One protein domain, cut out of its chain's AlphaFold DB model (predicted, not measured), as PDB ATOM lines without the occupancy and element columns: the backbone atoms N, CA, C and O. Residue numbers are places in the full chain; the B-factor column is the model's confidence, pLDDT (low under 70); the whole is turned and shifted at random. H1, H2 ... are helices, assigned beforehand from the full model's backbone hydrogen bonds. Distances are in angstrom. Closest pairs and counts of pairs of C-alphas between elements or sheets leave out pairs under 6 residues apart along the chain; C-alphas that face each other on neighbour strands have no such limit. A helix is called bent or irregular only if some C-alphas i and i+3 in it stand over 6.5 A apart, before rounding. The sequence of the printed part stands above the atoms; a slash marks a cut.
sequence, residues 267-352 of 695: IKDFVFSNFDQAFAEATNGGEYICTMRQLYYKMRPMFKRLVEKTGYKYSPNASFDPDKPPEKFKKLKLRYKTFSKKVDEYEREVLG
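AT A GLANCE: This is residues 267 to 352 of the 695 residues of an uncharacterized protein of candidate division MSBL1 archaeon SCGC-AAA259I09 (UniProt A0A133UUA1). Three helices, crossed at large angles, make a small body in which H1 packs on both H2 and H3, and the long loop between H2 and H3 leaves this body, with residues 319 to 328 sticking out at one end of the longest axis. The centres of the three helices make a triangle. The printed part has 86 residues with three named helices, H1, H2 and H3 in that order along the chain, and no named strand; the class is all helix. It is only just loose, close to compact, with a radius of gyration of the C-alphas of 14.5 A, and it spans 48 by 24 by 19 A.

HOW THE PARTS SIT: H1, residues 267 to 283, touches H2, residues 292 to 309, and the closest C-alphas are those of Ala 278 and Lys 298, 5.6 A apart. H1 and H2 run opposite ways at a steep tilt of 55 degrees. H3, residues 336 to 351, touches H1 with residues 339 to 346 alone; the C-alphas of Lys 268 and Lys 342 come closest, at 5.8 A. The lines of H1 and H3 are about perpendicular, at 82 degrees. H2 and H3 only just touch, with 3 pairs of C-alphas within 8 A, the closest being those of Met 292 and Ser 340 at 7.0 A. H2 touches H3 with residues 292 to 296 alone and H3 touches H2 with residues 336 to 340 alone, and their lines are about perpendicular, at 79 degrees. In H3 every O i to N i+4 pair is within hydrogen-bond range; in H1 it is 11 of 13 and in H2 12 of 14.

IN THESE COORDINATES: H1 begins at C-alpha 267 (248.772, 303.715, 414.278) and measures 22.2 A from first to last C-alpha. It is irregular: C-alphas 273 and 276 are 7.7 A apart, and it has a kink of 54 degrees near residue 274. H2 measures 25.2 A and ends at C-alpha 309 (244.503, 309.907, 401.432). It has a kink of 32 degrees near residue 299 and is neither bent nor irregular, but only just: C-alphas 298 and 301 are 6.4 A apart. H3 measures 20.6 A and ends at C-alpha 351 (254.424, 314.030, 428.176).

THE WHOLE: The two C-alphas farthest apart, those of Glu 287 and Pro 325, are 48.6 A from each other. Without residues 319 to 328, which stand free, the body has 76 residues and spans 39 by 23 by 20 A. The link from H1 to H2 is short, with 8 residues, and that from H2 to H3 is long, with 26. The printed part has no cut. Its mean pLDDT is 78.2, and residues 310 to 311 and 313 to 331 are under 70.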
ATOM      1  N   ILE A 267     249.729 303.202 413.280       84.94
ATOM      2  CA  ILE A 267     248.772 303.715 414.278       84.94
ATOM      3  C   ILE A 267     249.477 304.491 415.402       84.94
ATOM      4  O   ILE A 267     248.924 305.481 415.868       84.94
ATOM      5  N   LYS A 268     250.661 304.046 415.848       88.12
ATOM      6  CA  LYS A 268     251.470 304.758 416.852       88.12
ATOM      7  C   LYS A 268     251.867 306.126 416.301       88.12
ATOM      8  O   LYS A 268     251.507 307.126 416.906       88.12
ATOM      9  N   ASP A 269     252.481 306.159 415.123       88.06
ATOM     10  CA  ASP A 269     252.971 307.385 414.484       88.06
ATOM     11  C   ASP A 269     251.832 308.364 414.209       88.06
ATOM     12  O   ASP A 269     251.957 309.563 414.456       88.06
ATOM     13  N   PHE A 270     250.679 307.848 413.767       91.56
ATOM     14  CA  PHE A 270     249.470 308.649 413.637       91.56
ATOM     15  C   PHE A 270     249.043 309.271 414.972       91.56
ATOM     16  O   PHE A 270     248.821 310.479 415.019       91.56
ATOM     17  N   VAL A 271     248.907 308.472 416.039       92.44
ATOM     18  CA  VAL A 271     248.466 308.982 417.348       92.44
ATOM     19  C   VAL A 271     249.460 310.011 417.875       92.44
ATOM     20  O   VAL A 271     249.029 311.083 418.280       92.44
ATOM     21  N   PHE A 272     250.759 309.726 417.802       94.81
ATOM     22  CA  PHE A 272     251.824 310.598 418.302       94.81
ATOM     23  C   PHE A 272     251.861 311.928 417.543       94.81
ATOM     24  O   PHE A 272     251.889 312.986 418.159       94.81
ATOM     25  N   SER A 273     251.768 311.891 416.212       93.19
ATOM     26  CA  SER A 273     251.849 313.104 415.385       93.19
ATOM     27  C   SER A 273     250.597 313.982 415.455       93.19
ATOM     28  O   SER A 273     250.647 315.154 415.100       93.19
ATOM     29  N   ASN A 274     249.450 313.419 415.852       93.81
ATOM     30  CA  ASN A 274     248.165 314.126 415.856       93.81
ATOM     31  C   ASN A 274     247.618 314.354 417.273       93.81
ATOM     32  O   ASN A 274     246.517 314.890 417.405       93.81
ATOM     33  N   PHE A 275     248.348 313.947 418.319       94.88
ATOM     34  CA  PHE A 275     247.893 314.058 419.704       94.88
ATOM     35  C   PHE A 275     247.588 315.497 420.088       94.88
ATOM     36  O   PHE A 275     246.449 315.786 420.444       94.88
ATOM     37  N   ASP A 276     248.562 316.398 419.964       93.50
ATOM     38  CA  ASP A 276     248.411 317.774 420.438       93.50
ATOM     39  C   ASP A 276     247.313 318.527 419.679       93.50
ATOM     40  O   ASP A 276     246.508 319.223 420.295       93.50
ATOM     41  N   GLN A 277     247.203 318.316 418.361       93.81
ATOM     42  CA  GLN A 277     246.117 318.887 417.561       93.81
ATOM     43  C   GLN A 277     244.751 318.361 418.023       93.81
ATOM     44  O   GLN A 277     243.848 319.145 418.315       93.81
ATOM     45  N   ALA A 278     244.585 317.038 418.096       93.12
ATOM     46  CA  ALA A 278     243.309 316.439 418.478       93.12
ATOM     47  C   ALA A 278     242.927 316.793 419.924       93.12
ATOM     48  O   ALA A 278     241.746 316.966 420.222       93.12
ATOM     49  N   PHE A 279     243.918 316.925 420.809       93.50
ATOM     50  CA  PHE A 279     243.737 317.357 422.188       93.50
ATOM     51  C   PHE A 279     243.303 318.822 422.253       93.50
ATOM     52  O   PHE A 279     242.291 319.114 422.886       93.50
ATOM     53  N   ALA A 280     243.984 319.737 421.557       91.81
ATOM     54  CA  ALA A 280     243.599 321.148 421.496       91.81
ATOM     55  C   ALA A 280     242.175 321.329 420.938       91.81
ATOM     56  O   ALA A 280     241.379 322.070 421.512       91.81
ATOM     57  N   GLU A 281     241.809 320.586 419.888       91.25
ATOM     58  CA  GLU A 281     240.449 320.587 419.325       91.25
ATOM     59  C   GLU A 281     239.388 319.984 420.264       91.25
ATOM     60  O   GLU A 281     238.197 320.285 420.132       91.25
ATOM     61  N   ALA A 282     239.779 319.079 421.165       90.31
ATOM     62  CA  ALA A 282     238.884 318.481 422.154       90.31
ATOM     63  C   ALA A 282     238.711 319.349 423.407       90.31
ATOM     64  O   ALA A 282     237.686 319.237 424.072       90.31
ATOM     65  N   THR A 283     239.704 320.181 423.721       89.50
ATOM     66  CA  THR A 283     239.812 320.930 424.984       89.50
ATOM     67  C   THR A 283     239.668 322.437 424.830       89.50
ATOM     68  O   THR A 283     239.759 323.139 425.827       89.50
ATOM     69  N   ASN A 284     239.488 322.954 423.611       86.56
ATOM     70  CA  ASN A 284     239.627 324.384 423.318       86.56
ATOM     71  C   ASN A 284     241.001 324.932 423.758       86.56
ATOM     72  O   ASN A 284     241.103 325.876 424.533       86.56
ATOM     73  N   GLY A 285     242.082 324.276 423.325       81.62
ATOM     74  CA  GLY A 285     243.448 324.682 423.679       81.62
ATOM     75  C   GLY A 285     243.848 324.411 425.138       81.62
ATOM     76  O   GLY A 285     244.833 324.968 425.607       81.62
ATOM     77  N   GLY A 286     243.118 323.542 425.842       81.50
ATOM     78  CA  GLY A 286     243.393 323.142 427.227       81.50
ATOM     79  C   GLY A 286     242.460 323.753 428.275       81.50
ATOM     80  O   GLY A 286     242.632 323.455 429.452       81.50
ATOM     81  N   GLU A 287     241.483 324.569 427.873       83.38
ATOM     82  CA  GLU A 287     240.495 325.180 428.776       83.38
ATOM     83  C   GLU A 287     239.555 324.140 429.406       83.38
ATOM     84  O   GLU A 287     239.213 324.218 430.586       83.38
ATOM     85  N   TYR A 288     239.156 323.134 428.628       82.56
ATOM     86  CA  TYR A 288     238.257 322.071 429.066       82.56
ATOM     87  C   TYR A 288     238.980 320.737 429.215       82.56
ATOM     88  O   TYR A 288     239.952 320.436 428.526       82.56
ATOM     89  N   ILE A 289     238.449 319.884 430.087       81.69
ATOM     90  CA  ILE A 289     238.922 318.507 430.246       81.69
ATOM     91  C   ILE A 289     238.616 317.663 428.999       81.69
ATOM     92  O   ILE A 289     237.567 317.817 428.372       81.69
ATOM     93  N   CYS A 290     239.502 316.719 428.671       87.00
ATOM     94  CA  CYS A 290     239.298 315.766 427.577       87.00
ATOM     95  C   CYS A 290     239.241 314.334 428.095       87.00
ATOM     96  O   CYS A 290     240.204 313.852 428.685       87.00
ATOM     97  N   THR A 291     238.153 313.619 427.819       86.62
ATOM     98  CA  THR A 291     238.083 312.171 428.039       86.62
ATOM     99  C   THR A 291     238.711 311.394 426.884       86.62
ATOM    100  O   THR A 291     238.749 311.846 425.738       86.62
ATOM    101  N   MET A 292     239.130 310.157 427.154       87.62
ATOM    102  CA  MET A 292     239.685 309.243 426.151       87.62
ATOM    103  C   MET A 292     238.731 309.052 424.964       87.62
ATOM    104  O   MET A 292     239.166 308.985 423.813       87.62
ATOM    105  N   ARG A 293     237.413 309.026 425.208       86.06
ATOM    106  CA  ARG A 293     236.410 308.977 424.137       86.06
ATOM    107  C   ARG A 293     236.353 310.261 423.326       86.06
ATOM    108  O   ARG A 293     236.273 310.176 422.105       86.06
ATOM    109  N   GLN A 294     236.382 311.428 423.966       89.06
ATOM    110  CA  GLN A 294     236.373 312.705 423.251       89.06
ATOM    111  C   GLN A 294     237.592 312.817 422.332       89.06
ATOM    112  O   GLN A 294     237.425 313.085 421.141       89.06
ATOM    113  N   LEU A 295     238.784 312.489 422.841       92.25
ATOM    114  CA  LEU A 295     240.004 312.454 422.035       92.25
ATOM    115  C   LEU A 295     239.892 311.445 420.885       92.25
ATOM    116  O   LEU A 295     240.196 311.766 419.737       92.25
ATOM    117  N   TYR A 296     239.381 310.242 421.165       91.50
ATOM    118  CA  TYR A 296     239.139 309.226 420.141       91.50
ATOM    119  C   TYR A 296     238.210 309.732 419.032       91.50
ATOM    120  O   TYR A 296     238.480 309.509 417.852       91.50
ATOM    121  N   TYR A 297     237.120 310.420 419.379       91.31
ATOM    122  CA  TYR A 297     236.171 310.945 418.398       91.31
ATOM    123  C   TYR A 297     236.736 312.103 417.571       91.31
ATOM    124  O   TYR A 297     236.307 312.254 416.428       91.31
ATOM    125  N   LYS A 298     237.718 312.856 418.080       92.19
ATOM    126  CA  LYS A 298     238.479 313.840 417.291       92.19
ATOM    127  C   LYS A 298     239.499 313.174 416.369       92.19
ATOM    128  O   LYS A 298     239.556 313.481 415.181       92.19
ATOM    129  N   MET A 299     240.223 312.172 416.866       91.69
ATOM    130  CA  MET A 299     241.225 311.452 416.076       91.69
ATOM    131  C   MET A 299     240.631 310.539 415.005       91.69
ATOM    132  O   MET A 299     241.214 310.364 413.940       91.69
ATOM    133  N   ARG A 300     239.467 309.934 415.244       89.94
ATOM    134  CA  ARG A 300     238.836 308.994 414.307       89.94
ATOM    135  C   ARG A 300     238.598 309.580 412.899       89.94
ATOM    136  O   ARG A 300     238.963 308.896 411.940       89.94
ATOM    137  N   PRO A 301     238.009 310.779 412.711       88.25
ATOM    138  CA  PRO A 301     237.868 311.386 411.387       88.25
ATOM    139  C   PRO A 301     239.213 311.812 410.782       88.25
ATOM    140  O   PRO A 301     239.371 311.731 409.566       88.25
ATOM    141  N   MET A 302     240.198 312.220 411.591       89.88
ATOM    142  CA  MET A 302     241.563 312.494 411.115       89.88
ATOM    143  C   MET A 302     242.220 311.218 410.575       89.88
ATOM    144  O   MET A 302     242.731 311.213 409.458       89.88
ATOM    145  N   PHE A 303     242.103 310.110 411.310       87.88
ATOM    146  CA  PHE A 303     242.606 308.803 410.899       87.88
ATOM    147  C   PHE A 303     241.921 308.320 409.627       87.88
ATOM    148  O   PHE A 303     242.586 307.830 408.724       87.88
ATOM    149  N   LYS A 304     240.595 308.485 409.528       84.62
ATOM    150  CA  LYS A 304     239.839 308.149 408.316       84.62
ATOM    151  C   LYS A 304     240.372 308.926 407.106       84.62
ATOM    152  O   LYS A 304     240.690 308.298 406.103       84.62
ATOM    153  N   ARG A 305     240.533 310.250 407.228       84.62
ATOM    154  CA  ARG A 305     241.089 311.100 406.162       84.62
ATOM    155  C   ARG A 305     242.505 310.682 405.772       84.62
ATOM    156  O   ARG A 305     242.803 310.628 404.586       84.62
ATOM    157  N   LEU A 306     243.361 310.364 406.747       82.44
ATOM    158  CA  LEU A 306     244.716 309.883 406.478       82.44
ATOM    159  C   LEU A 306     244.685 308.554 405.718       82.44
ATOM    160  O   LEU A 306     245.300 308.449 404.666       82.44
ATOM    161  N   VAL A 307     243.927 307.575 406.218       80.31
ATOM    162  CA  VAL A 307     243.752 306.250 405.606       80.31
ATOM    163  C   VAL A 307     243.263 306.383 404.160       80.31
ATOM    164  O   VAL A 307     243.894 305.825 403.267       80.31
ATOM    165  N   GLU A 308     242.234 307.198 403.912       75.75
ATOM    166  CA  GLU A 308     241.707 307.470 402.566       75.75
ATOM    167  C   GLU A 308     242.738 308.171 401.666       75.75
ATOM    168  O   GLU A 308     242.948 307.740 400.534       75.75
ATOM    169  N   LYS A 309     243.449 309.189 402.174       75.25
ATOM    170  CA  LYS A 309     244.503 309.907 401.432       75.25
ATOM    171  C   LYS A 309     245.686 309.005 401.067       75.25
ATOM    172  O   LYS A 309     246.273 309.166 400.005       75.25
ATOM    173  N   THR A 310     246.030 308.059 401.937       68.81
ATOM    174  CA  THR A 310     247.106 307.073 401.713       68.81
ATOM    175  C   THR A 310     246.683 305.887 400.837       68.81
ATOM    176  O   THR A 310     247.503 305.020 400.551       68.81
ATOM    177  N   GLY A 311     245.419 305.835 400.398       65.62
ATOM    178  CA  GLY A 311     244.894 304.765 399.545       65.62
ATOM    179  C   GLY A 311     244.489 303.485 400.289       65.62
ATOM    180  O   GLY A 311     244.118 302.496 399.661       65.62
ATOM    181  N   TYR A 312     244.512 303.479 401.625       72.19
ATOM    182  CA  TYR A 312     244.036 302.353 402.428       72.19
ATOM    183  C   TYR A 312     242.504 302.382 402.580       72.19
ATOM    184  O   TYR A 312     241.877 303.437 402.659       72.19
ATOM    185  N   LYS A 313     241.867 301.207 402.692       66.25
ATOM    186  CA  LYS A 313     240.410 301.110 402.910       66.25
ATOM    187  C   LYS A 313     240.073 301.197 404.404       66.25
ATOM    188  O   LYS A 313     240.468 300.324 405.181       66.25
ATOM    189  N   TYR A 314     239.309 302.213 404.810       68.88
ATOM    190  CA  TYR A 314     238.767 302.342 406.171       68.88
ATOM    191  C   TYR A 314     237.534 301.443 406.366       68.88
ATOM    192  O   TYR A 314     236.691 301.353 405.475       68.88
ATOM    193  N   SER A 315     237.374 300.811 407.537       64.69
ATOM    194  CA  SER A 315     236.119 300.122 407.893       64.69
ATOM    195  C   SER A 315     235.515 300.618 409.203       64.69
ATOM    196  O   SER A 315     236.183 300.568 410.241       64.69
ATOM    197  N   PRO A 316     234.223 300.992 409.211       55.44
ATOM    198  CA  PRO A 316     233.496 301.235 410.450       55.44
ATOM    199  C   PRO A 316     233.201 299.936 411.229       55.44
ATOM    200  O   PRO A 316     233.228 299.965 412.462       55.44
ATOM    201  N   ASN A 317     233.039 298.785 410.556       48.47
ATOM    202  CA  ASN A 317     232.453 297.549 411.109       48.47
ATOM    203  C   ASN A 317     233.336 296.295 410.945       48.47
ATOM    204  O   ASN A 317     232.821 295.209 410.721       48.47
ATOM    205  N   ALA A 318     234.666 296.403 411.018       46.19
ATOM    206  CA  ALA A 318     235.528 295.218 410.925       46.19
ATOM    207  C   ALA A 318     235.347 294.283 412.146       46.19
ATOM    208  O   ALA A 318     236.054 294.441 413.144       46.19
ATOM    209  N   SER A 319     234.404 293.342 412.075       37.00
ATOM    210  CA  SER A 319     234.396 292.105 412.858       37.00
ATOM    211  C   SER A 319     235.335 291.094 412.193       37.00
ATOM    212  O   SER A 319     235.456 291.050 410.969       37.00
ATOM    213  N   PHE A 320     236.064 290.334 413.007       37.09
ATOM    214  CA  PHE A 320     236.753 289.134 412.544       37.09
ATOM    215  C   PHE A 320     235.722 288.009 412.615       37.09
ATOM    216  O   PHE A 320     235.229 287.718 413.700       37.09
ATOM    217  N   ASP A 321     235.338 287.483 411.459       38.56
ATOM    218  CA  ASP A 321     234.411 286.366 411.303       38.56
ATOM    219  C   ASP A 321     235.263 285.146 410.909       38.56
ATOM    220  O   ASP A 321     235.811 285.151 409.802       38.56
ATOM    221  N   PRO A 322     235.499 284.184 411.822       41.22
ATOM    222  CA  PRO A 322     236.417 283.069 411.586       41.22
ATOM    223  C   PRO A 322     235.922 282.087 410.512       41.22
ATOM    224  O   PRO A 322     236.747 281.396 409.921       41.22
ATOM    225  N   ASP A 323     234.620 282.081 410.201       42.91
ATOM    226  CA  ASP A 323     234.008 281.181 409.213       42.91
ATOM    227  C   ASP A 323     233.955 281.782 407.800       42.91
ATOM    228  O   ASP A 323     233.573 281.111 406.836       42.91
ATOM    229  N   LYS A 324     234.361 283.050 407.636       40.16
ATOM    230  CA  LYS A 324     234.460 283.691 406.319       40.16
ATOM    231  C   LYS A 324     235.898 283.687 405.805       40.16
ATOM    232  O   LYS A 324     236.811 284.100 406.523       40.16
ATOM    233  N   PRO A 325     236.128 283.319 404.527       39.78
ATOM    234  CA  PRO A 325     237.435 283.495 403.911       39.78
ATOM    235  C   PRO A 325     237.832 284.974 404.018       39.78
ATOM    236  O   PRO A 325     236.970 285.840 403.834       39.78
ATOM    237  N   PRO A 326     239.103 285.292 404.325       41.91
ATOM    238  CA  PRO A 326     239.530 286.665 404.544       41.91
ATOM    239  C   PRO A 326     239.184 287.492 403.306       41.91
ATOM    240  O   PRO A 326     239.784 287.316 402.243       41.91
ATOM    241  N   GLU A 327     238.194 288.383 403.429       44.94
ATOM    242  CA  GLU A 327     237.902 289.362 402.387       44.94
ATOM    243  C   GLU A 327     239.217 290.057 402.012       44.94
ATOM    244  O   GLU A 327     240.010 290.427 402.881       44.94
ATOM    245  N   LYS A 328     239.444 290.224 400.705       45.03
ATOM    246  CA  LYS A 328     240.699 290.644 400.051       45.03
ATOM    247  C   LYS A 328     241.263 292.021 400.473       45.03
ATOM    248  O   LYS A 328     242.202 292.499 399.848       45.03
ATOM    249  N   PHE A 329     240.761 292.643 401.540       44.62
ATOM    250  CA  PHE A 329     241.232 293.914 402.089       44.62
ATOM    251  C   PHE A 329     241.376 293.824 403.617       44.62
ATOM    252  O   PHE A 329     240.384 293.671 404.330       44.62
ATOM    253  N   LYS A 330     242.590 294.018 404.161       54.69
ATOM    254  CA  LYS A 330     242.759 294.352 405.589       54.69
ATOM    255  C   LYS A 330     242.265 295.783 405.799       54.69
ATOM    256  O   LYS A 330     243.044 296.728 405.737       54.69
ATOM    257  N   LYS A 331     240.957 295.950 405.994       64.81
ATOM    258  CA  LYS A 331     240.365 297.262 406.264       64.81
ATOM    259  C   LYS A 331     240.991 297.837 407.545       64.81
ATOM    260  O   LYS A 331     240.951 297.187 408.594       64.81
ATOM    261  N   LEU A 332     241.580 299.030 407.474       70.94
ATOM    262  CA  LEU A 332     242.174 299.691 408.636       70.94
ATOM    263  C   LEU A 332     241.073 300.341 409.468       70.94
ATOM    264  O   LEU A 332     240.195 301.042 408.963       70.94
ATOM    265  N   LYS A 333     241.127 300.107 410.774       81.12
ATOM    266  CA  LYS A 333     240.242 300.730 411.750       81.12
ATOM    267  C   LYS A 333     241.090 301.150 412.933       81.12
ATOM    268  O   LYS A 333     241.782 300.315 413.514       81.12
ATOM    269  N   LEU A 334     240.989 302.419 413.320       83.69
ATOM    270  CA  LEU A 334     241.477 302.865 414.617       83.69
ATOM    271  C   LEU A 334     240.584 302.219 415.679       83.69
ATOM    272  O   LEU A 334     239.472 302.676 415.934       83.69
ATOM    273  N   ARG A 335     241.004 301.071 416.216       84.44
ATOM    274  CA  ARG A 335     240.269 300.383 417.283       84.44
ATOM    275  C   ARG A 335     240.477 301.157 418.578       84.44
ATOM    276  O   ARG A 335     241.621 301.445 418.911       84.44
ATOM    277  N   TYR A 336     239.403 301.404 419.331       82.19
ATOM    278  CA  TYR A 336     239.471 302.129 420.605       82.19
ATOM    279  C   TYR A 336     240.532 301.546 421.549       82.19
ATOM    280  O   TYR A 336     241.411 302.271 421.983       82.19
ATOM    281  N   LYS A 337     240.553 300.217 421.747       81.62
ATOM    282  CA  LYS A 337     241.557 299.533 422.586       81.62
ATOM    283  C   LYS A 337     243.004 299.807 422.149       81.62
ATOM    284  O   LYS A 337     243.869 300.016 422.989       81.62
ATOM    285  N   THR A 338     243.275 299.796 420.842       84.25
ATOM    286  CA  THR A 338     244.617 300.074 420.307       84.25
ATOM    287  C   THR A 338     244.964 301.552 420.448       84.25
ATOM    288  O   THR A 338     246.069 301.866 420.861       84.25
ATOM    289  N   PHE A 339     244.016 302.439 420.143       89.56
ATOM    290  CA  PHE A 339     244.157 303.882 420.319       89.56
ATOM    291  C   PHE A 339     244.467 304.251 421.773       89.56
ATOM    292  O   PHE A 339     245.462 304.923 422.004       89.56
ATOM    293  N   SER A 340     243.685 303.759 422.740       86.44
ATOM    294  CA  SER A 340     243.891 304.055 424.160       86.44
ATOM    295  C   SER A 340     245.285 303.639 424.615       86.44
ATOM    296  O   SER A 340     245.989 304.460 425.187       86.44
ATOM    297  N   LYS A 341     245.742 302.439 424.224       87.19
ATOM    298  CA  LYS A 341     247.114 301.996 424.504       87.19
ATOM    299  C   LYS A 341     248.172 302.928 423.896       87.19
ATOM    300  O   LYS A 341     249.198 303.171 424.512       87.19
ATOM    301  N   LYS A 342     247.951 303.451 422.684       91.69
ATOM    302  CA  LYS A 342     248.890 304.397 422.052       91.69
ATOM    303  C   LYS A 342     248.863 305.783 422.688       91.69
ATOM    304  O   LYS A 342     249.898 306.433 422.714       91.69
ATOM    305  N   VAL A 343     247.727 306.207 423.233       90.25
ATOM    306  CA  VAL A 343     247.657 307.405 424.076       90.25
ATOM    307  C   VAL A 343     248.416 307.189 425.385       90.25
ATOM    308  O   VAL A 343     249.172 308.071 425.770       90.25
ATOM    309  N   ASP A 344     248.282 306.022 426.026       87.19
ATOM    310  CA  ASP A 344     249.067 305.677 427.222       87.19
ATOM    311  C   ASP A 344     250.577 305.720 426.931       87.19
ATOM    312  O   ASP A 344     251.340 306.306 427.692       87.19
ATOM    313  N   GLU A 345     250.998 305.148 425.796       89.31
ATOM    314  CA  GLU A 345     252.388 305.220 425.328       89.31
ATOM    315  C   GLU A 345     252.837 306.672 425.091       89.31
ATOM    316  O   GLU A 345     253.927 307.026 425.520       89.31
ATOM    317  N   TYR A 346     252.017 307.524 424.464       90.81
ATOM    318  CA  TYR A 346     252.361 308.932 424.215       90.81
ATOM    319  C   TYR A 346     252.494 309.745 425.506       90.81
ATOM    320  O   TYR A 346     253.466 310.472 425.699       90.81
ATOM    321  N   GLU A 347     251.529 309.621 426.415       89.94
ATOM    322  CA  GLU A 347     251.561 310.335 427.692       89.94
ATOM    323  C   GLU A 347     252.771 309.941 428.539       89.94
ATOM    324  O   GLU A 347     253.332 310.795 429.221       89.94
ATOM    325  N   ARG A 348     253.201 308.678 428.454       87.81
ATOM    326  CA  ARG A 348     254.407 308.191 429.123       87.81
ATOM    327  C   ARG A 348     255.695 308.621 428.427       87.81
ATOM    328  O   ARG A 348     256.567 309.182 429.074       87.81
ATOM    329  N   GLU A 349     255.825 308.342 427.133       90.25
ATOM    330  CA  GLU A 349     257.074 308.534 426.382       90.25
ATOM    331  C   GLU A 349     257.355 310.009 426.061       90.25
ATOM    332  O   GLU A 349     258.514 310.385 425.915       90.25
ATOM    333  N   VAL A 350     256.313 310.838 425.928       90.69
ATOM    334  CA  VAL A 350     256.437 312.225 425.450       90.69
ATOM    335  C   VAL A 350     256.048 313.241 426.519       90.69
ATOM    336  O   VAL A 350     256.742 314.239 426.692       90.69
ATOM    337  N   LEU A 351     254.937 313.025 427.234       86.88
ATOM    338  CA  LEU A 351     254.424 314.030 428.176       86.88
ATOM    339  C   LEU A 351     254.923 313.858 429.614       86.88
ATOM    340  O   LEU A 351     254.875 314.829 430.370       86.88
ATOM    341  N   GLY A 352     255.324 312.647 430.011       83.00
ATOM    342  CA  GLY A 352     255.667 312.299 431.393       83.00
ATOM    343  C   GLY A 352     254.513 312.457 432.394       83.00
ATOM    344  O   GLY A 352     254.746 312.465 433.596       83.00
TER     345      GLY A 352